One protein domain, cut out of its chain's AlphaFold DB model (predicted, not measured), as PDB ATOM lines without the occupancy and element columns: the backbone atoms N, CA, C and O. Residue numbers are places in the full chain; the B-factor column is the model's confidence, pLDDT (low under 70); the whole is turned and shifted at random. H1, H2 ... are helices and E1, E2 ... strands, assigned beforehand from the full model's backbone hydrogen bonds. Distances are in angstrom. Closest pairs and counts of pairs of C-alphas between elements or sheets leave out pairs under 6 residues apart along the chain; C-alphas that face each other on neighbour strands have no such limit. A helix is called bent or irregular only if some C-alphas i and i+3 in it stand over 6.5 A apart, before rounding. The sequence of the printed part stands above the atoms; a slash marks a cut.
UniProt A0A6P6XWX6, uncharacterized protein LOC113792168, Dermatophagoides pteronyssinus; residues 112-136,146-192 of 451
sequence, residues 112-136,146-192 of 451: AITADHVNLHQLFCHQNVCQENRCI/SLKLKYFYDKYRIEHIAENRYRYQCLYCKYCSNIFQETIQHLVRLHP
ATOM      1  N   ALA A 112      13.327  22.249   9.101       83.12
ATOM      2  CA  ALA A 112      13.160  21.135   8.190       83.12
ATOM      3  C   ALA A 112      14.300  20.128   8.343       83.12
ATOM      4  O   ALA A 112      15.354  20.419   8.914       83.12
ATOM      5  N   ILE A 113      14.071  18.929   7.815       81.31
ATOM      6  CA  ILE A 113      15.054  17.841   7.829       81.31
ATOM      7  C   ILE A 113      16.226  18.137   6.883       81.31
ATOM      8  O   ILE A 113      17.335  17.680   7.131       81.31
ATOM      9  N   THR A 114      16.008  18.941   5.836       81.44
ATOM     10  CA  THR A 114      17.021  19.283   4.828       81.44
ATOM     11  C   THR A 114      17.290  20.790   4.776       81.44
ATOM     12  O   THR A 114      16.387  21.612   4.966       81.44
ATOM     13  N   ALA A 115      18.538  21.164   4.476       82.06
ATOM     14  CA  ALA A 115      18.937  22.560   4.288       82.06
ATOM     15  C   ALA A 115      18.130  23.223   3.164       82.06
ATOM     16  O   ALA A 115      17.704  24.369   3.281       82.06
ATOM     17  N   ASP A 116      17.862  22.475   2.096       82.31
ATOM     18  CA  ASP A 116      17.099  22.932   0.939       82.31
ATOM     19  C   ASP A 116      15.665  23.345   1.285       82.31
ATOM     20  O   ASP A 116      15.186  24.353   0.767       82.31
ATOM     21  N   HIS A 117      14.988  22.633   2.190       82.25
ATOM     22  CA  HIS A 117      13.666  23.040   2.670       82.25
ATOM     23  C   HIS A 117      13.713  24.337   3.475       82.25
ATOM     24  O   HIS A 117      12.837  25.193   3.329       82.25
ATOM     25  N   VAL A 118      14.751  24.531   4.290       84.56
ATOM     26  CA  VAL A 118      14.944  25.800   5.003       84.56
ATOM     27  C   VAL A 118      15.279  26.936   4.039       84.56
ATOM     28  O   VAL A 118      14.738  28.031   4.196       84.56
ATOM     29  N   ASN A 119      16.104  26.684   3.022       84.69
ATOM     30  CA  ASN A 119      16.452  27.661   1.990       84.69
ATOM     31  C   ASN A 119      15.226  28.079   1.177       84.69
ATOM     32  O   ASN A 119      15.001  29.272   0.974       84.69
ATOM     33  N   LEU A 120      14.386  27.119   0.781       84.56
ATOM     34  CA  LEU A 120      13.092  27.414   0.175       84.56
ATOM     35  C   LEU A 120      12.233  28.273   1.090       84.56
ATOM     36  O   LEU A 120      11.732  29.318   0.684       84.56
ATOM     37  N   HIS A 121      12.062  27.844   2.337       88.25
ATOM     38  CA  HIS A 121      11.272  28.592   3.296       88.25
ATOM     39  C   HIS A 121      11.783  30.036   3.441       88.25
ATOM     40  O   HIS A 121      10.984  30.970   3.426       88.25
ATOM     41  N   GLN A 122      13.099  30.248   3.517       87.56
ATOM     42  CA  GLN A 122      13.702  31.583   3.537       87.56
ATOM     43  C   GLN A 122      13.393  32.377   2.267       87.56
ATOM     44  O   GLN A 122      12.960  33.528   2.353       87.56
ATOM     45  N   LEU A 123      13.544  31.756   1.097       85.94
ATOM     46  CA  LEU A 123      13.264  32.391  -0.184       85.94
ATOM     47  C   LEU A 123      11.799  32.822  -0.314       85.94
ATOM     48  O   LEU A 123      11.539  33.865  -0.897       85.94
ATOM     49  N   PHE A 124      10.843  32.059   0.219       83.12
ATOM     50  CA  PHE A 124       9.414  32.347   0.052       83.12
ATOM     51  C   PHE A 124       8.804  33.158   1.198       83.12
ATOM     52  O   PHE A 124       7.962  34.019   0.952       83.12
ATOM     53  N   CYS A 125       9.213  32.915   2.443       83.19
ATOM     54  CA  CYS A 125       8.653  33.589   3.616       83.19
ATOM     55  C   CYS A 125       9.465  34.815   4.056       83.19
ATOM     56  O   CYS A 125       8.949  35.647   4.805       83.19
ATOM     57  N   HIS A 126      10.717  34.948   3.605       86.81
ATOM     58  CA  HIS A 126      11.649  35.986   4.058       86.81
ATOM     59  C   HIS A 126      12.351  36.718   2.901       86.81
ATOM     60  O   HIS A 126      13.490  37.165   3.045       86.81
ATOM     61  N   GLN A 127      11.652  36.914   1.773       79.88
ATOM     62  CA  GLN A 127      12.163  37.577   0.555       79.88
ATOM     63  C   GLN A 127      12.904  38.901   0.809       79.88
ATOM     64  O   GLN A 127      13.888  39.203   0.123       79.88
ATOM     65  N   ASN A 128      12.449  39.663   1.809       76.19
ATOM     66  CA  ASN A 128      12.973  40.987   2.147       76.19
ATOM     67  C   ASN A 128      14.115  40.962   3.173       76.19
ATOM     68  O   ASN A 128      14.833  41.946   3.287       76.19
ATOM     69  N   VAL A 129      14.289  39.860   3.909       69.31
ATOM     70  CA  VAL A 129      15.262  39.756   5.013       69.31
ATOM     71  C   VAL A 129      16.502  38.967   4.588       69.31
ATOM     72  O   VAL A 129      17.598  39.230   5.065       69.31
ATOM     73  N   CYS A 130      16.370  38.040   3.638       62.41
ATOM     74  CA  CYS A 130      17.460  37.163   3.203       62.41
ATOM     75  C   CYS A 130      18.264  37.706   2.005       62.41
ATOM     76  O   CYS A 130      18.694  36.920   1.162       62.41
ATOM     77  N   GLN A 131      18.464  39.024   1.884       55.12
ATOM     78  CA  GLN A 131      19.232  39.580   0.757       55.12
ATOM     79  C   GLN A 131      20.712  39.154   0.785       55.12
ATOM     80  O   GLN A 131      21.288  38.925  -0.275       55.12
ATOM     81  N   GLU A 132      21.290  38.934   1.966       49.62
ATOM     82  CA  GLU A 132      22.688  38.495   2.125       49.62
ATOM     83  C   GLU A 132      22.900  37.014   1.747       49.62
ATOM     84  O   GLU A 132      23.919  36.662   1.153       49.62
ATOM     85  N   ASN A 133      21.894  36.152   1.941       45.62
ATOM     86  CA  ASN A 133      21.944  34.739   1.526       45.62
ATOM     87  C   ASN A 133      21.711  34.532   0.017       45.62
ATOM     88  O   ASN A 133      21.840  33.412  -0.485       45.62
ATOM     89  N   ARG A 134      21.399  35.592  -0.749       45.16
ATOM     90  CA  ARG A 134      21.225  35.497  -2.210       45.16
ATOM     91  C   ARG A 134      22.508  35.095  -2.942       45.16
ATOM     92  O   ARG A 134      22.424  34.588  -4.059       45.16
ATOM     93  N   CYS A 135      23.681  35.245  -2.322       38.66
ATOM     94  CA  CYS A 135      24.969  34.941  -2.952       38.66
ATOM     95  C   CYS A 135      25.151  33.461  -3.343       38.66
ATOM     96  O   CYS A 135      25.865  33.185  -4.306       38.66
ATOM     97  N   ILE A 136      24.485  32.519  -2.665       40.28
ATOM     98  CA  ILE A 136      24.626  31.077  -2.951       40.28
ATOM     99  C   ILE A 136      23.842  30.670  -4.212       40.28
ATOM    100  O   ILE A 136      24.260  29.772  -4.935       40.28
ATOM    101  N   SER A 146      14.652  26.643 -18.791       49.12
ATOM    102  CA  SER A 146      13.767  25.463 -18.793       49.12
ATOM    103  C   SER A 146      14.313  24.280 -17.982       49.12
ATOM    104  O   SER A 146      13.570  23.655 -17.224       49.12
ATOM    105  N   LEU A 147      15.621  24.010 -18.069       48.88
ATOM    106  CA  LEU A 147      16.278  22.901 -17.362       48.88
ATOM    107  C   LEU A 147      16.334  23.128 -15.842       48.88
ATOM    108  O   LEU A 147      16.136  22.190 -15.075       48.88
ATOM    109  N   LYS A 148      16.505  24.382 -15.391       57.06
ATOM    110  CA  LYS A 148      16.428  24.732 -13.960       57.06
ATOM    111  C   LYS A 148      15.008  24.608 -13.405       57.06
ATOM    112  O   LYS A 148      14.876  24.235 -12.248       57.06
ATOM    113  N   LEU A 149      13.966  24.898 -14.192       54.06
ATOM    114  CA  LEU A 149      12.575  24.738 -13.749       54.06
ATOM    115  C   LEU A 149      12.230  23.261 -13.558       54.06
ATOM    116  O   LEU A 149      11.681  22.909 -12.523       54.06
ATOM    117  N   LYS A 150      12.617  22.407 -14.514       55.53
ATOM    118  CA  LYS A 150      12.465  20.951 -14.402       55.53
ATOM    119  C   LYS A 150      13.224  20.411 -13.187       55.53
ATOM    120  O   LYS A 150      12.610  19.800 -12.326       55.53
ATOM    121  N   TYR A 151      14.499  20.780 -13.032       56.66
ATOM    122  CA  TYR A 151      15.287  20.440 -11.842       56.66
ATOM    123  C   TYR A 151      14.627  20.922 -10.540       56.66
ATOM    124  O   TYR A 151      14.630  20.208  -9.550       56.66
ATOM    125  N   PHE A 152      14.027  22.114 -10.524       61.75
ATOM    126  CA  PHE A 152      13.312  22.644  -9.362       61.75
ATOM    127  C   PHE A 152      12.024  21.849  -9.074       61.75
ATOM    128  O   PHE A 152      11.763  21.508  -7.924       61.75
ATOM    129  N   TYR A 153      11.227  21.522 -10.092       62.12
ATOM    130  CA  TYR A 153      10.001  20.728  -9.948       62.12
ATOM    131  C   TYR A 153      10.285  19.306  -9.469       62.12
ATOM    132  O   TYR A 153       9.668  18.858  -8.499       62.12
ATOM    133  N   ASP A 154      11.278  18.662 -10.075       61.78
ATOM    134  CA  ASP A 154      11.717  17.315  -9.723       61.78
ATOM    135  C   ASP A 154      12.310  17.310  -8.306       61.78
ATOM    136  O   ASP A 154      11.926  16.490  -7.467       61.78
ATOM    137  N   LYS A 155      13.141  18.313  -7.979       62.88
ATOM    138  CA  LYS A 155      13.724  18.489  -6.641       62.88
ATOM    139  C   LYS A 155      12.656  18.656  -5.567       62.88
ATOM    140  O   LYS A 155      12.757  18.018  -4.527       62.88
ATOM    141  N   TYR A 156      11.632  19.479  -5.791       57.00
ATOM    142  CA  TYR A 156      10.614  19.777  -4.772       57.00
ATOM    143  C   TYR A 156       9.349  18.942  -4.877       57.00
ATOM    144  O   TYR A 156       8.372  19.225  -4.181       57.00
ATOM    145  N   ARG A 157       9.382  17.891  -5.702       62.94
ATOM    146  CA  ARG A 157       8.272  16.957  -5.865       62.94
ATOM    147  C   ARG A 157       6.958  17.681  -6.179       62.94
ATOM    148  O   ARG A 157       5.920  17.431  -5.561       62.94
ATOM    149  N   ILE A 158       7.037  18.614  -7.122       67.25
ATOM    150  CA  ILE A 158       5.887  19.314  -7.681       67.25
ATOM    151  C   ILE A 158       5.723  18.820  -9.104       67.25
ATOM    152  O   ILE A 158       6.555  19.110  -9.955       67.25
ATOM    153  N   GLU A 159       4.639  18.103  -9.374       70.00
ATOM    154  CA  GLU A 159       4.331  17.715 -10.747       70.00
ATOM    155  C   GLU A 159       3.695  18.889 -11.483       70.00
ATOM    156  O   GLU A 159       2.724  19.484 -10.997       70.00
ATOM    157  N   HIS A 160       4.241  19.213 -12.659       67.12
ATOM    158  CA  HIS A 160       3.592  20.134 -13.576       67.12
ATOM    159  C   HIS A 160       2.544  19.389 -14.407       67.12
ATOM    160  O   HIS A 160       2.892  18.629 -15.311       67.12
ATOM    161  N   ILE A 161       1.259  19.615 -14.133       72.00
ATOM    162  CA  ILE A 161       0.162  18.934 -14.832       72.00
ATOM    163  C   ILE A 161      -0.343  19.856 -15.939       72.00
ATOM    164  O   ILE A 161      -1.048  20.828 -15.681       72.00
ATOM    165  N   ALA A 162       0.049  19.579 -17.185       59.50
ATOM    166  CA  ALA A 162      -0.310  20.415 -18.334       59.50
ATOM    167  C   ALA A 162      -1.792  20.287 -18.748       59.50
ATOM    168  O   ALA A 162      -2.318  21.175 -19.411       59.50
ATOM    169  N   GLU A 163      -2.464  19.205 -18.346       60.06
ATOM    170  CA  GLU A 163      -3.780  18.821 -18.878       60.06
ATOM    171  C   GLU A 163      -4.978  19.313 -18.044       60.06
ATOM    172  O   GLU A 163      -6.120  19.167 -18.467       60.06
ATOM    173  N   ASN A 164      -4.756  19.946 -16.885       54.69
ATOM    174  CA  ASN A 164      -5.826  20.372 -15.973       54.69
ATOM    175  C   ASN A 164      -5.832  21.890 -15.717       54.69
ATOM    176  O   ASN A 164      -4.850  22.592 -15.946       54.69
ATOM    177  N   ARG A 165      -6.934  22.415 -15.147       73.19
ATOM    178  CA  ARG A 165      -7.030  23.816 -14.663       73.19
ATOM    179  C   ARG A 165      -5.982  24.178 -13.590       73.19
ATOM    180  O   ARG A 165      -5.862  25.348 -13.235       73.19
ATOM    181  N   TYR A 166      -5.233  23.199 -13.084       68.38
ATOM    182  CA  TYR A 166      -4.165  23.355 -12.102       68.38
ATOM    183  C   TYR A 166      -2.846  22.905 -12.714       68.38
ATOM    184  O   TYR A 166      -2.775  21.824 -13.288       68.38
ATOM    185  N   ARG A 167      -1.813  23.732 -12.560       82.44
ATOM    186  CA  ARG A 167      -0.492  23.500 -13.147       82.44
ATOM    187  C   ARG A 167       0.461  22.775 -12.217       82.44
ATOM    188  O   ARG A 167       1.460  22.286 -12.702       82.44
ATOM    189  N   TYR A 168       0.189  22.713 -10.917       84.88
ATOM    190  CA  TYR A 168       1.126  22.208  -9.919       84.88
ATOM    191  C   TYR A 168       0.401  21.343  -8.892       84.88
ATOM    192  O   TYR A 168      -0.541  21.822  -8.257       84.88
ATOM    193  N   GLN A 169       0.861  20.111  -8.677       86.75
ATOM    194  CA  GLN A 169       0.344  19.218  -7.636       86.75
ATOM    195  C   GLN A 169       1.422  18.904  -6.595       86.75
ATOM    196  O   GLN A 169       2.567  18.607  -6.934       86.75
ATOM    197  N   CYS A 170       1.051  18.962  -5.317       87.69
ATOM    198  CA  CYS A 170       1.886  18.475  -4.225       87.69
ATOM    199  C   CYS A 170       1.939  16.944  -4.259       87.69
ATOM    200  O   CYS A 170       0.901  16.303  -4.145       87.69
ATOM    201  N   LEU A 171       3.126  16.342  -4.329       81.31
ATOM    202  CA  LEU A 171       3.249  14.877  -4.331       81.31
ATOM    203  C   LEU A 171       3.048  14.205  -2.966       81.31
ATOM    204  O   LEU A 171       2.970  12.979  -2.889       81.31
ATOM    205  N   TYR A 172       2.961  14.974  -1.882       79.25
ATOM    206  CA  TYR A 172       2.709  14.436  -0.542       79.25
ATOM    207  C   TYR A 172       1.217  14.407  -0.174       79.25
ATOM    208  O   TYR A 172       0.855  13.788   0.828       79.25
ATOM    209  N   CYS A 173       0.338  15.062  -0.944       86.69
ATOM    210  CA  CYS A 173      -1.111  15.012  -0.726       86.69
ATOM    211  C   CYS A 173      -1.917  15.313  -2.010       86.69
ATOM    212  O   CYS A 173      -1.401  15.232  -3.114       86.69
ATOM    213  N   LYS A 174      -3.215  15.627  -1.893       86.69
ATOM    214  CA  LYS A 174      -4.090  15.953  -3.041       86.69
ATOM    215  C   LYS A 174      -4.186  17.456  -3.343       86.69
ATOM    216  O   LYS A 174      -5.103  17.881  -4.038       86.69
ATOM    217  N   TYR A 175      -3.306  18.278  -2.774       89.88
ATOM    218  CA  TYR A 175      -3.332  19.719  -3.016       89.88
ATOM    219  C   TYR A 175      -2.818  20.043  -4.419       89.88
ATOM    220  O   TYR A 175      -1.705  19.655  -4.777       89.88
ATOM    221  N   CYS A 176      -3.606  20.812  -5.167       89.12
ATOM    222  CA  CYS A 176      -3.256  21.324  -6.483       89.12
ATOM    223  C   CYS A 176      -3.445  22.844  -6.512       89.12
ATOM    224  O   CYS A 176      -4.403  23.361  -5.935       89.12
ATOM    225  N   SER A 177      -2.565  23.555  -7.211       89.31
ATOM    226  CA  SER A 177      -2.728  24.977  -7.516       89.31
ATOM    227  C   SER A 177      -2.306  25.272  -8.956       89.31
ATOM    228  O   SER A 177      -1.502  24.567  -9.569       89.31
ATOM    229  N   ASN A 178      -2.883  26.316  -9.536       86.25
ATOM    230  CA  ASN A 178      -2.422  26.910 -10.788       86.25
ATOM    231  C   ASN A 178      -1.250  27.887 -10.579       86.25
ATOM    232  O   ASN A 178      -0.598  28.262 -11.556       86.25
ATOM    233  N   ILE A 179      -0.951  28.259  -9.330       86.56
ATOM    234  CA  ILE A 179       0.110  29.186  -8.939       86.56
ATOM    235  C   ILE A 179       1.212  28.415  -8.210       86.56
ATOM    236  O   ILE A 179       1.007  27.819  -7.155       86.56
ATOM    237  N   PHE A 180       2.426  28.480  -8.751       81.94
ATOM    238  CA  PHE A 180       3.573  27.750  -8.217       81.94
ATOM    239  C   PHE A 180       3.881  28.098  -6.754       81.94
ATOM    240  O   PHE A 180       4.142  27.229  -5.920       81.94
ATOM    241  N   GLN A 181       3.815  29.392  -6.439       81.44
ATOM    242  CA  GLN A 181       4.065  29.929  -5.108       81.44
ATOM    243  C   GLN A 181       3.109  29.336  -4.064       81.44
ATOM    244  O   GLN A 181       3.528  29.106  -2.931       81.44
ATOM    245  N   GLU A 182       1.855  29.062  -4.427       85.31
ATOM    246  CA  GLU A 182       0.881  28.469  -3.510       85.31
ATOM    247  C   GLU A 182       1.215  27.006  -3.201       85.31
ATOM    248  O   GLU A 182       1.170  26.604  -2.038       85.31
ATOM    249  N   THR A 183       1.654  26.233  -4.200       83.44
ATOM    250  CA  THR A 183       2.112  24.846  -4.002       83.44
ATOM    251  C   THR A 183       3.356  24.775  -3.122       83.44
ATOM    252  O   THR A 183       3.428  23.929  -2.229       83.44
ATOM    253  N   ILE A 184       4.307  25.701  -3.275       79.44
ATOM    254  CA  ILE A 184       5.464  25.771  -2.371       79.44
ATOM    255  C   ILE A 184       5.044  26.176  -0.954       79.44
ATOM    256  O   ILE A 184       5.479  25.555   0.018       79.44
ATOM    257  N   GLN A 185       4.177  27.181  -0.800       79.19
ATOM    258  CA  GLN A 185       3.661  27.557   0.521       79.19
ATOM    259  C   GLN A 185       2.929  26.394   1.194       79.19
ATOM    260  O   GLN A 185       3.065  26.195   2.402       79.19
ATOM    261  N   HIS A 186       2.178  25.617   0.416       86.56
ATOM    262  CA  HIS A 186       1.538  24.394   0.862       86.56
ATOM    263  C   HIS A 186       2.567  23.371   1.377       86.56
ATOM    264  O   HIS A 186       2.440  22.926   2.519       86.56
ATOM    265  N   LEU A 187       3.612  23.062   0.596       79.94
ATOM    266  CA  LEU A 187       4.682  22.132   0.988       79.94
ATOM    267  C   LEU A 187       5.369  22.564   2.284       79.94
ATOM    268  O   LEU A 187       5.473  21.786   3.230       79.94
ATOM    269  N   VAL A 188       5.765  23.833   2.365       75.88
ATOM    270  CA  VAL A 188       6.434  24.392   3.546       75.88
ATOM    271  C   VAL A 188       5.532  24.307   4.782       75.88
ATOM    272  O   VAL A 188       6.012  23.999   5.870       75.88
ATOM    273  N   ARG A 189       4.226  24.565   4.643       77.00
ATOM    274  CA  ARG A 189       3.291  24.589   5.782       77.00
ATOM    275  C   ARG A 189       2.858  23.204   6.248       77.00
ATOM    276  O   ARG A 189       2.710  23.009   7.452       77.00
ATOM    277  N   LEU A 190       2.585  22.290   5.320       81.81
ATOM    278  CA  LEU A 190       1.924  21.015   5.618       81.81
ATOM    279  C   LEU A 190       2.855  19.805   5.513       81.81
ATOM    280  O   LEU A 190       2.546  18.763   6.084       81.81
ATOM    281  N   HIS A 191       4.011  19.953   4.864       80.44
ATOM    282  CA  HIS A 191       4.981  18.879   4.649       80.44
ATOM    283  C   HIS A 191       6.419  19.228   5.103       80.44
ATOM    284  O   HIS A 191       7.369  18.875   4.407       80.44
ATOM    285  N   PRO A 192       6.642  19.866   6.277       66.69
ATOM    286  CA  PRO A 192       7.994  20.240   6.715       66.69
ATOM    287  C   PRO A 192       8.904  19.038   7.046       66.69
ATOM    288  O   PRO A 192      10.127  19.171   7.045       66.69
TER     289      PRO A 192
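Overview. This is residues 112 to 136 and 146 to 192 of the 451 residues of the protein "uncharacterized protein LOC113792168" of Dermatophagoides pteronyssinus (UniProt A0A6P6XWX6). Picture helix H4 in the middle of a mostly helical domain, with helix H1 crossing it steeply on one side and the small hairpin of strands E1 and E2 packed on it from another. Helix H3 sits next to E1, and the short helix H2 lies at the far end, beyond H1, touching no helix. You will find 72 residues printed, with four named helices and two named strands in the order H1, H2, H3, E1, E2, H4; the sheet, in the order E1 - E2, is antiparallel. The class is mostly helix, and the whole is compact, with a radius of gyration of the C-alphas of 12.7 A and spans of 39 by 27 by 21 A.

Along the chain. Find C-alpha 115 at (18.937, 22.560, 4.288); from there H1, residues 115 to 125, runs 15.1 A. H2, residues 132 to 136, covers 9.2 A and is irregular, but only just: its C-alphas 132 and 135 are 6.6 A apart. After the cut, look at C-alpha 146 at (13.767, 25.463, -18.793), where H3, residues 146 to 155, begins its 14.0 A. E1, residues 158 to 160, is 6.4 A long, and E2, residues 168 to 170, is 6.9 A long. H4, residues 180 to 190, runs 15.5 A and ends at C-alpha 190, at (1.924, 21.015, 5.618).

Arrangement. Begin with H1 and H4, which touch; their closest C-alphas, those of His 121 and Val 188, are 6.4 A apart. They stand at a steep tilt of 62 degrees and run opposite ways. Next look from H4 to E2, where the closest C-alphas, those of Tyr 168 and Phe 180, are 6.3 A apart. E1 and E2 form an antiparallel hairpin at 151 degrees, with N 159 and O 169 at 3.2 A and N 169 and O 159 at 3.0 A, both within hydrogen-bond range. Residues 168 to 169 of E2 also pair, antiparallel, with residues 176 to 177. The closest C-alphas of H3 and E1, those of Tyr 153 and Glu 159, are 6.5 A apart. H3 is apart from H4 and from H1, and H2 is apart from H1. In H1, H3 and H4 every O i to N i+4 pair is within hydrogen-bond range; in H2 it is 0 of 1, and 0 of 2 for O i to N i+3.

Size, cuts and confidence. The two C-alphas farthest apart, those of Glu 132 and Glu 163, are 39.1 A apart. Residues 137 to 145 are not printed, and C-alphas 136 and 146 are 20.0 A apart across this cut. Of the links that are printed whole, H3 to E1 is tight, and H1 to H2, E1 to E2 and E2 to H4 are short. The mean pLDDT of the printed part is 73.1; look for values under 70 at 27 residues, among them 129 to 136 and 146 to 158.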